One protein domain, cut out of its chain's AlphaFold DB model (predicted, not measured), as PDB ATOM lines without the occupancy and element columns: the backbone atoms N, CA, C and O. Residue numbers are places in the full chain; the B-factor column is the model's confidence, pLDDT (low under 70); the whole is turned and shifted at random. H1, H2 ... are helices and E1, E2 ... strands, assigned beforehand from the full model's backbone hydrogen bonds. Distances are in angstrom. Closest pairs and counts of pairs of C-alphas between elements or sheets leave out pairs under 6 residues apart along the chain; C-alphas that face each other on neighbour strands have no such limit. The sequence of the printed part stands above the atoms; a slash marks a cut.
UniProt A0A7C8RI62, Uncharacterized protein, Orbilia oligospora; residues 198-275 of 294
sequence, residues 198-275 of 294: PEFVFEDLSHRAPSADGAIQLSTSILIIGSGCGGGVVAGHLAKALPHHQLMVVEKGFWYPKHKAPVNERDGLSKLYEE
ATOM      1  N   PRO A 198     230.714 164.682 205.232       59.38
ATOM      2  CA  PRO A 198     231.477 165.754 204.590       59.38
ATOM      3  C   PRO A 198     230.641 166.681 203.684       59.38
ATOM      4  O   PRO A 198     231.193 167.606 203.095       59.38
ATOM      5  N   GLU A 199     229.335 166.442 203.528       65.19
ATOM      6  CA  GLU A 199     228.484 167.144 202.551       65.19
ATOM      7  C   GLU A 199     228.073 168.568 202.964       65.19
ATOM      8  O   GLU A 199     227.606 169.334 202.121       65.19
ATOM      9  N   PHE A 200     228.251 168.951 204.233       70.31
ATOM     10  CA  PHE A 200     227.884 170.282 204.720       70.31
ATOM     11  C   PHE A 200     228.999 170.885 205.581       70.31
ATOM     12  O   PHE A 200     229.356 170.342 206.624       70.31
ATOM     13  N   VAL A 201     229.541 172.026 205.146       77.38
ATOM     14  CA  VAL A 201     230.617 172.738 205.847       77.38
ATOM     15  C   VAL A 201     230.023 173.900 206.636       77.38
ATOM     16  O   VAL A 201     229.378 174.777 206.066       77.38
ATOM     17  N   PHE A 202     230.278 173.922 207.942       82.25
ATOM     18  CA  PHE A 202     229.992 175.067 208.801       82.25
ATOM     19  C   PHE A 202     231.248 175.937 208.915       82.25
ATOM     20  O   PHE A 202     232.300 175.455 209.333       82.25
ATOM     21  N   GLU A 203     231.142 177.213 208.546       83.62
ATOM     22  CA  GLU A 203     232.231 178.192 208.646       83.62
ATOM     23  C   GLU A 203     231.857 179.264 209.676       83.62
ATOM     24  O   GLU A 203     230.845 179.950 209.528       83.62
ATOM     25  N   ASP A 204     232.679 179.418 210.716       84.69
ATOM     26  CA  ASP A 204     232.570 180.540 211.647       84.69
ATOM     27  C   ASP A 204     233.307 181.751 211.065       84.69
ATOM     28  O   ASP A 204     234.542 181.816 211.036       84.69
ATOM     29  N   LEU A 205     232.530 182.727 210.593       84.12
ATOM     30  CA  LEU A 205     233.057 183.933 209.961       84.12
ATOM     31  C   LEU A 205     233.840 184.827 210.933       84.12
ATOM     32  O   LEU A 205     234.625 185.654 210.470       84.12
ATOM     33  N   SER A 206     233.697 184.658 212.255       79.00
ATOM     34  CA  SER A 206     234.469 185.424 213.246       79.00
ATOM     35  C   SER A 206     235.973 185.124 213.194       79.00
ATOM     36  O   SER A 206     236.789 185.954 213.595       79.00
ATOM     37  N   HIS A 207     236.356 183.967 212.647       80.44
ATOM     38  CA  HIS A 207     237.750 183.561 212.465       80.44
ATOM     39  C   HIS A 207     238.323 183.926 211.095       80.44
ATOM     40  O   HIS A 207     239.504 183.683 210.827       80.44
ATOM     41  N   ARG A 208     237.516 184.517 210.213       81.38
ATOM     42  CA  ARG A 208     237.954 184.892 208.877       81.38
ATOM     43  C   ARG A 208     238.529 186.301 208.876       81.38
ATOM     44  O   ARG A 208     237.877 187.259 209.283       81.38
ATOM     45  N   ALA A 209     239.753 186.431 208.369       79.50
ATOM     46  CA  ALA A 209     240.367 187.737 208.184       79.50
ATOM     47  C   ALA A 209     239.554 188.557 207.159       79.50
ATOM     48  O   ALA A 209     239.286 188.051 206.061       79.50
ATOM     49  N   PRO A 210     239.152 189.797 207.489       82.31
ATOM     50  CA  PRO A 210     238.466 190.663 206.544       82.31
ATOM     51  C   PRO A 210     239.414 191.110 205.426       82.31
ATOM     52  O   PRO A 210     240.640 191.093 205.570       82.31
ATOM     53  N   SER A 211     238.835 191.541 204.309       81.12
ATOM     54  CA  SER A 211     239.584 192.178 203.224       81.12
ATOM     55  C   SER A 211     240.103 193.557 203.661       81.12
ATOM     56  O   SER A 211     239.767 194.055 204.737       81.12
ATOM     57  N   ALA A 212     240.921 194.205 202.825       79.44
ATOM     58  CA  ALA A 212     241.515 195.512 203.139       79.44
ATOM     59  C   ALA A 212     240.482 196.628 203.415       79.44
ATOM     60  O   ALA A 212     240.807 197.613 204.072       79.44
ATOM     61  N   ASP A 213     239.248 196.472 202.930       84.75
ATOM     62  CA  ASP A 213     238.108 197.366 203.161       84.75
ATOM     63  C   ASP A 213     237.282 197.008 204.416       84.75
ATOM     64  O   ASP A 213     236.283 197.663 204.706       84.75
ATOM     65  N   GLY A 214     237.685 195.981 205.169       82.75
ATOM     66  CA  GLY A 214     236.975 195.497 206.352       82.75
ATOM     67  C   GLY A 214     235.835 194.515 206.060       82.75
ATOM     68  O   GLY A 214     235.207 194.045 207.007       82.75
ATOM     69  N   ALA A 215     235.567 194.166 204.795       84.19
ATOM     70  CA  ALA A 215     234.474 193.270 204.426       84.19
ATOM     71  C   ALA A 215     234.937 191.819 204.201       84.19
ATOM     72  O   ALA A 215     235.989 191.544 203.613       84.19
ATOM     73  N   ILE A 216     234.104 190.863 204.619       86.00
ATOM     74  CA  ILE A 216     234.230 189.453 204.230       86.00
ATOM     75  C   ILE A 216     233.408 189.249 202.957       86.00
ATOM     76  O   ILE A 216     232.189 189.403 202.966       86.00
ATOM     77  N   GLN A 217     234.079 188.904 201.858       86.00
ATOM     78  CA  GLN A 217     233.417 188.633 200.583       86.00
ATOM     79  C   GLN A 217     233.119 187.138 200.433       86.00
ATOM     80  O   GLN A 217     234.007 186.284 200.527       86.00
ATOM     81  N   LEU A 218     231.847 186.836 200.189       88.50
ATOM     82  CA  LEU A 218     231.298 185.501 199.980       88.50
ATOM     83  C   LEU A 218     230.504 185.501 198.671       88.50
ATOM     84  O   LEU A 218     229.903 186.507 198.303       88.50
ATOM     85  N   SER A 219     230.515 184.386 197.945       90.69
ATOM     86  CA  SER A 219     229.774 184.234 196.690       90.69
ATOM     87  C   SER A 219     228.962 182.953 196.726       90.69
ATOM     88  O   SER A 219     229.449 181.912 197.156       90.69
ATOM     89  N   THR A 220     227.708 183.050 196.301       93.19
ATOM     90  CA  THR A 220     226.751 181.944 196.263       93.19
ATOM     91  C   THR A 220     225.714 182.231 195.182       93.19
ATOM     92  O   THR A 220     225.490 183.391 194.831       93.19
ATOM     93  N   SER A 221     225.059 181.198 194.657       94.19
ATOM     94  CA  SER A 221     223.924 181.376 193.743       94.19
ATOM     95  C   SER A 221     222.645 181.721 194.504       94.19
ATOM     96  O   SER A 221     221.800 182.455 194.001       94.19
ATOM     97  N   ILE A 222     222.498 181.175 195.715       95.25
ATOM     98  CA  ILE A 222     221.320 181.335 196.566       95.25
ATOM     99  C   ILE A 222     221.788 181.659 197.985       95.25
ATOM    100  O   ILE A 222     222.607 180.936 198.555       95.25
ATOM    101  N   LEU A 223     221.255 182.742 198.551       95.50
ATOM    102  CA  LEU A 223     221.494 183.159 199.931       95.50
ATOM    103  C   LEU A 223     220.200 183.037 200.738       95.50
ATOM    104  O   LEU A 223     219.171 183.594 200.358       95.50
ATOM    105  N   ILE A 224     220.273 182.344 201.869       95.12
ATOM    106  CA  ILE A 224     219.213 182.268 202.873       95.12
ATOM    107  C   ILE A 224     219.712 182.976 204.128       95.12
ATOM    108  O   ILE A 224     220.794 182.675 204.626       95.12
ATOM    109  N   ILE A 225     218.919 183.918 204.636       94.44
ATOM    110  CA  ILE A 225     219.232 184.677 205.848       94.44
ATOM    111  C   ILE A 225     218.392 184.113 206.997       94.44
ATOM    112  O   ILE A 225     217.163 184.159 206.949       94.44
ATOM    113  N   GLY A 226     219.070 183.595 208.016       90.38
ATOM    114  CA  GLY A 226     218.503 182.926 209.181       90.38
ATOM    115  C   GLY A 226     218.327 181.421 208.973       90.38
ATOM    116  O   GLY A 226     217.696 180.983 208.011       90.38
ATOM    117  N   SER A 227     218.833 180.615 209.907       89.69
ATOM    118  CA  SER A 227     218.704 179.149 209.902       89.69
ATOM    119  C   SER A 227     217.568 178.637 210.794       89.69
ATOM    120  O   SER A 227     217.524 177.453 211.128       89.69
ATOM    121  N   GLY A 228     216.647 179.518 211.196       87.44
ATOM    122  CA  GLY A 228     215.464 179.158 211.978       87.44
ATOM    123  C   GLY A 228     214.514 178.202 211.240       87.44
ATOM    124  O   GLY A 228     214.782 177.739 210.130       87.44
ATOM    125  N   CYS A 229     213.351 177.933 211.839       85.44
ATOM    126  CA  CYS A 229     212.403 176.923 211.349       85.44
ATOM    127  C   CYS A 229     212.021 177.079 209.863       85.44
ATOM    128  O   CYS A 229     211.924 176.085 209.149       85.44
ATOM    129  N   GLY A 230     211.854 178.312 209.375       90.44
ATOM    130  CA  GLY A 230     211.587 178.577 207.961       90.44
ATOM    131  C   GLY A 230     212.823 178.406 207.076       90.44
ATOM    132  O   GLY A 230     212.772 177.703 206.066       90.44
ATOM    133  N   GLY A 231     213.943 179.016 207.469       92.50
ATOM    134  CA  GLY A 231     215.176 179.025 206.680       92.50
ATOM    135  C   GLY A 231     215.757 177.630 206.465       92.50
ATOM    136  O   GLY A 231     216.093 177.279 205.335       92.50
ATOM    137  N   GLY A 232     215.783 176.795 207.508       89.75
ATOM    138  CA  GLY A 232     216.272 175.417 207.410       89.75
ATOM    139  C   GLY A 232     215.431 174.541 206.473       89.75
ATOM    140  O   GLY A 232     215.978 173.782 205.669       89.75
ATOM    141  N   VAL A 233     214.099 174.678 206.512       92.44
ATOM    142  CA  VAL A 233     213.194 173.936 205.615       92.44
ATOM    143  C   VAL A 233     213.399 174.355 204.163       92.44
ATOM    144  O   VAL A 233     213.487 173.493 203.285       92.44
ATOM    145  N   VAL A 234     213.498 175.662 203.903       95.19
ATOM    146  CA  VAL A 234     213.753 176.193 202.556       95.19
ATOM    147  C   VAL A 234     215.116 175.727 202.046       95.19
ATOM    148  O   VAL A 234     215.195 175.216 200.931       95.19
ATOM    149  N   ALA A 235     216.161 175.815 202.873       92.69
ATOM    150  CA  ALA A 235     217.503 175.349 202.535       92.69
ATOM    151  C   ALA A 235     217.501 173.871 202.123       92.69
ATOM    152  O   ALA A 235     218.004 173.527 201.054       92.69
ATOM    153  N   GLY A 236     216.864 173.007 202.922       90.62
ATOM    154  CA  GLY A 236     216.789 171.573 202.642       90.62
ATOM    155  C   GLY A 236     216.022 171.229 201.361       90.62
ATOM    156  O   GLY A 236     216.401 170.296 200.651       90.62
ATOM    157  N   HIS A 237     214.963 171.976 201.032       94.62
ATOM    158  CA  HIS A 237     214.225 171.781 199.781       94.62
ATOM    159  C   HIS A 237     215.017 172.269 198.566       94.62
ATOM    160  O   HIS A 237     215.108 171.549 197.573       94.62
ATOM    161  N   LEU A 238     215.611 173.463 198.643       94.31
ATOM    162  CA  LEU A 238     216.371 174.041 197.534       94.31
ATOM    163  C   LEU A 238     217.641 173.244 197.235       94.31
ATOM    164  O   LEU A 238     217.919 173.002 196.066       94.31
ATOM    165  N   ALA A 239     218.351 172.756 198.257       90.81
ATOM    166  CA  ALA A 239     219.530 171.909 198.067       90.81
ATOM    167  C   ALA A 239     219.214 170.631 197.265       90.81
ATOM    168  O   ALA A 239     220.003 170.212 196.424       90.81
ATOM    169  N   LYS A 240     218.030 170.035 197.478       91.75
ATOM    170  CA  LYS A 240     217.573 168.847 196.735       91.75
ATOM    171  C   LYS A 240     217.057 169.181 195.338       91.75
ATOM    172  O   LYS A 240     217.313 168.438 194.397       91.75
ATOM    173  N   ALA A 241     216.290 170.262 195.211       95.81
ATOM    174  CA  ALA A 241     215.663 170.648 193.950       95.81
ATOM    175  C   ALA A 241     216.662 171.254 192.951       95.81
ATOM    176  O   ALA A 241     216.461 171.148 191.743       95.81
ATOM    177  N   LEU A 242     217.729 171.887 193.447       94.00
ATOM    178  CA  LEU A 242     218.707 172.636 192.660       94.00
ATOM    179  C   LEU A 242     220.142 172.150 192.944       94.00
ATOM    180  O   LEU A 242     220.980 172.948 193.364       94.00
ATOM    181  N   PRO A 243     220.481 170.875 192.665       88.44
ATOM    182  CA  PRO A 243     221.766 170.272 193.052       88.44
ATOM    183  C   PRO A 243     223.000 170.902 192.379       88.44
ATOM    184  O   PRO A 243     224.129 170.633 192.773       88.44
ATOM    185  N   HIS A 244     222.803 171.731 191.351       92.12
ATOM    186  CA  HIS A 244     223.872 172.441 190.640       92.12
ATOM    187  C   HIS A 244     224.034 173.908 191.069       92.12
ATOM    188  O   HIS A 244     224.821 174.631 190.465       92.12
ATOM    189  N   HIS A 245     223.286 174.364 192.079       92.06
ATOM    190  CA  HIS A 245     223.394 175.719 192.616       92.06
ATOM    191  C   HIS A 245     224.117 175.694 193.957       92.06
ATOM    192  O   HIS A 245     223.827 174.864 194.816       92.06
ATOM    193  N   GLN A 246     225.034 176.640 194.154       91.12
ATOM    194  CA  GLN A 246     225.617 176.859 195.471       91.12
ATOM    195  C   GLN A 246     224.595 177.583 196.342       91.12
ATOM    196  O   GLN A 246     224.055 178.620 195.945       91.12
ATOM    197  N   LEU A 247     224.312 177.004 197.506       92.94
ATOM    198  CA  LEU A 247     223.382 177.529 198.491       92.94
ATOM    199  C   LEU A 247     224.144 177.837 199.775       92.94
ATOM    200  O   LEU A 247     224.894 177.003 200.275       92.94
ATOM    201  N   MET A 248     223.929 179.034 200.308       93.06
ATOM    202  CA  MET A 248     224.552 179.508 201.534       93.06
ATOM    203  C   MET A 248     223.466 179.933 202.511       93.06
ATOM    204  O   MET A 248     222.556 180.679 202.148       93.06
ATOM    205  N   VAL A 249     223.577 179.466 203.751       92.75
ATOM    206  CA  VAL A 249     222.745 179.917 204.866       92.75
ATOM    207  C   VAL A 249     223.623 180.767 205.771       92.75
ATOM    208  O   VAL A 249     224.689 180.318 206.179       92.75
ATOM    209  N   VAL A 250     223.186 181.986 206.070       92.81
ATOM    210  CA  VAL A 250     223.869 182.881 207.008       92.81
ATOM    211  C   VAL A 250     222.999 183.039 208.241       92.81
ATOM    212  O   VAL A 250     221.834 183.410 208.133       92.81
ATOM    213  N   GLU A 251     223.571 182.770 209.406       90.25
ATOM    214  CA  GLU A 251     222.927 182.893 210.710       90.25
ATOM    215  C   GLU A 251     223.764 183.830 211.588       90.25
ATOM    216  O   GLU A 251     224.990 183.840 211.500       90.25
ATOM    217  N   LYS A 252     223.095 184.657 212.397       88.56
ATOM    218  CA  LYS A 252     223.751 185.543 213.363       88.56
ATOM    219  C   LYS A 252     224.193 184.771 214.606       88.56
ATOM    220  O   LYS A 252     225.208 185.109 215.206       88.56
ATOM    221  N   GLY A 253     223.390 183.795 215.023       83.62
ATOM    222  CA  GLY A 253     223.706 182.906 216.134       83.62
ATOM    223  C   GLY A 253     224.874 181.965 215.838       83.62
ATOM    224  O   GLY A 253     225.329 181.817 214.704       83.62
ATOM    225  N   PHE A 254     225.343 181.290 216.884       82.88
ATOM    226  CA  PHE A 254     226.374 180.268 216.757       82.88
ATOM    227  C   PHE A 254     225.774 178.942 216.298       82.88
ATOM    228  O   PHE A 254     224.685 178.547 216.720       82.88
ATOM    229  N   TRP A 255     226.520 178.219 215.467       81.75
ATOM    230  CA  TRP A 255     226.197 176.831 215.178       81.75
ATOM    231  C   TRP A 255     226.559 175.953 216.379       81.75
ATOM    232  O   TRP A 255     227.708 175.918 216.819       81.75
ATOM    233  N   TYR A 256     225.571 175.214 216.879       81.81
ATOM    234  CA  TYR A 256     225.771 174.175 217.880       81.81
ATOM    235  C   TYR A 256     225.633 172.816 217.200       81.81
ATOM    236  O   TYR A 256     224.535 172.489 216.734       81.81
ATOM    237  N   PRO A 257     226.712 172.013 217.154       81.69
ATOM    238  CA  PRO A 257     226.616 170.631 216.715       81.69
ATOM    239  C   PRO A 257     225.543 169.911 217.527       81.69
ATOM    240  O   PRO A 257     225.480 170.089 218.746       81.69
ATOM    241  N   LYS A 258     224.707 169.090 216.890       80.00
ATOM    242  CA  LYS A 258     223.570 168.426 217.551       80.00
ATOM    243  C   LYS A 258     223.993 167.633 218.786       80.00
ATOM    244  O   LYS A 258     223.300 167.665 219.793       80.00
ATOM    245  N   HIS A 259     225.156 166.986 218.725       80.25
ATOM    246  CA  HIS A 259     225.724 166.208 219.830       80.25
ATOM    247  C   HIS A 259     226.317 167.059 220.975       80.25
ATOM    248  O   HIS A 259     226.727 166.525 222.001       80.25
ATOM    249  N   LYS A 260     226.403 168.383 220.788       81.62
ATOM    250  CA  LYS A 260     226.833 169.381 221.785       81.62
ATOM    251  C   LYS A 260     225.736 170.406 222.077       81.62
ATOM    252  O   LYS A 260     226.005 171.422 222.720       81.62
ATOM    253  N   ALA A 261     224.529 170.177 221.563       80.69
ATOM    254  CA  ALA A 261     223.413 171.075 221.772       80.69
ATOM    255  C   ALA A 261     223.059 171.115 223.268       80.69
ATOM    256  O   ALA A 261     223.166 170.096 223.957       80.69
ATOM    257  N   PRO A 262     222.660 172.283 223.791       82.75
ATOM    258  CA  PRO A 262     222.236 172.391 225.178       82.75
ATOM    259  C   PRO A 262     221.012 171.506 225.443       82.75
ATOM    260  O   PRO A 262     220.078 171.466 224.644       82.75
ATOM    261  N   VAL A 263     221.036 170.799 226.575       78.94
ATOM    262  CA  VAL A 263     220.034 169.777 226.945       78.94
ATOM    263  C   VAL A 263     219.056 170.241 228.021       78.94
ATOM    264  O   VAL A 263     218.162 169.497 228.407       78.94
ATOM    265  N   ASN A 264     219.223 171.466 228.514       77.56
ATOM    266  CA  ASN A 264     218.308 172.097 229.453       77.56
ATOM    267  C   ASN A 264     217.896 173.476 228.930       77.56
ATOM    268  O   ASN A 264     218.598 174.095 228.126       77.56
ATOM    269  N   GLU A 265     216.741 173.946 229.391       80.06
ATOM    270  CA  GLU A 265     216.140 175.194 228.929       80.06
ATOM    271  C   GLU A 265     217.010 176.420 229.270       80.06
ATOM    272  O   GLU A 265     217.183 177.302 228.430       80.06
ATOM    273  N   ARG A 266     217.646 176.454 230.449       81.81
ATOM    274  CA  ARG A 266     218.537 177.549 230.879       81.81
ATOM    275  C   ARG A 266     219.716 177.756 229.912       81.81
ATOM    276  O   ARG A 266     219.947 178.864 229.421       81.81
ATOM    277  N   ASP A 267     220.431 176.684 229.584       82.81
ATOM    278  CA  ASP A 267     221.505 176.682 228.588       82.81
ATOM    279  C   ASP A 267     220.965 176.945 227.178       82.81
ATOM    280  O   ASP A 267     221.570 177.687 226.409       82.81
ATOM    281  N   GLY A 268     219.819 176.352 226.833       83.50
ATOM    282  CA  GLY A 268     219.170 176.516 225.536       83.50
ATOM    283  C   GLY A 268     218.879 177.975 225.221       83.50
ATOM    284  O   GLY A 268     219.278 178.463 224.165       83.50
ATOM    285  N   LEU A 269     218.248 178.699 226.145       79.19
ATOM    286  CA  LEU A 269     217.913 180.100 225.916       79.19
ATOM    287  C   LEU A 269     219.138 181.005 225.891       79.19
ATOM    288  O   LEU A 269     219.181 181.896 225.051       79.19
ATOM    289  N   SER A 270     220.149 180.765 226.725       79.06
ATOM    290  CA  SER A 270     221.376 181.577 226.690       79.06
ATOM    291  C   SER A 270     222.212 181.366 225.421       79.06
ATOM    292  O   SER A 270     222.865 182.299 224.958       79.06
ATOM    293  N   LYS A 271     222.195 180.156 224.849       82.75
ATOM    294  CA  LYS A 271     223.059 179.770 223.721       82.75
ATOM    295  C   LYS A 271     222.385 179.861 222.356       82.75
ATOM    296  O   LYS A 271     223.044 180.232 221.387       82.75
ATOM    297  N   LEU A 272     221.107 179.489 222.267       84.25
ATOM    298  CA  LEU A 272     220.382 179.330 221.000       84.25
ATOM    299  C   LEU A 272     219.459 180.507 220.672       84.25
ATOM    300  O   LEU A 272     219.033 180.631 219.525       84.25
ATOM    301  N   TYR A 273     219.132 181.356 221.650       79.88
ATOM    302  CA  TYR A 273     218.201 182.466 221.469       79.88
ATOM    303  C   TYR A 273     218.902 183.806 221.640       79.88
ATOM    304  O   TYR A 273     219.664 184.030 222.578       79.88
ATOM    305  N   GLU A 274     218.591 184.731 220.737       78.44
ATOM    306  CA  GLU A 274     219.071 186.103 220.826       78.44
ATOM    307  C   GLU A 274     218.608 186.773 222.129       78.44
ATOM    308  O   GLU A 274     217.460 186.609 222.552       78.44
ATOM    309  N   GLU A 275     219.518 187.520 222.763       75.50
ATOM    310  CA  GLU A 275     219.313 188.173 224.062       75.50
ATOM    311  C   GLU A 275     218.728 187.238 225.129       75.50
ATOM    312  O   GLU A 275     217.853 187.613 225.916       75.50
TER     313      GLU A 275
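Overview. This is residues 198 to 275 of the 294 residues of an uncharacterized protein of Orbilia oligospora (UniProt A0A7C8RI62). With little regular structure, the domain is a small strand-helix-strand core, in which H1 packs on the strand pair E1 and E2, plus long loops; residues 209 to 215 and 263 to 269, of which 265 to 269 belong to H2, stick out. The 78 printed residues hold E1, H1, E2 and H2 in chain order; the strands are parallel. The class is mixed, with 29 residues in named elements. It is loose, radius of gyration of the C-alphas 14.6 A, spanning 39 by 37 by 24 A.

Along the chain. After unnamed residues 198 to 221, E1, residues 222 to 225, begins at C-alpha (221.320, 181.335, 196.566). H1, residues 229 to 241, measures 18.8 A; E2 is residues 247 to 250. H2, residues 265 to 272, ends at C-alpha (220.382, 179.330, 221.000).

Arrangement. E1 and E2 are parallel at 19 degrees; N 224 and O 248, 2.8 A, are within hydrogen-bond range. E1, H1 and E2 form a strand-helix-strand unit, a helix between parallel neighbour strands, with a right-handed crossover. The closest C-alphas of H1 and E1 are Gly 231 and Ile 224, 6.4 A; of H1 and E2, Ala 239 and Leu 247, 6.8 A. H2 is apart from E1 and H1. Every O i to N i+4 pair is within hydrogen-bond range in H2, 7 of 9 in H1.

Size, cuts and confidence. The C-alphas farthest apart, Ala 212 and Asn 264, are 42.2 A apart. The printed part has no cut; the link E2 to H2 is long. Residues 198 to 199 have pLDDT under 70.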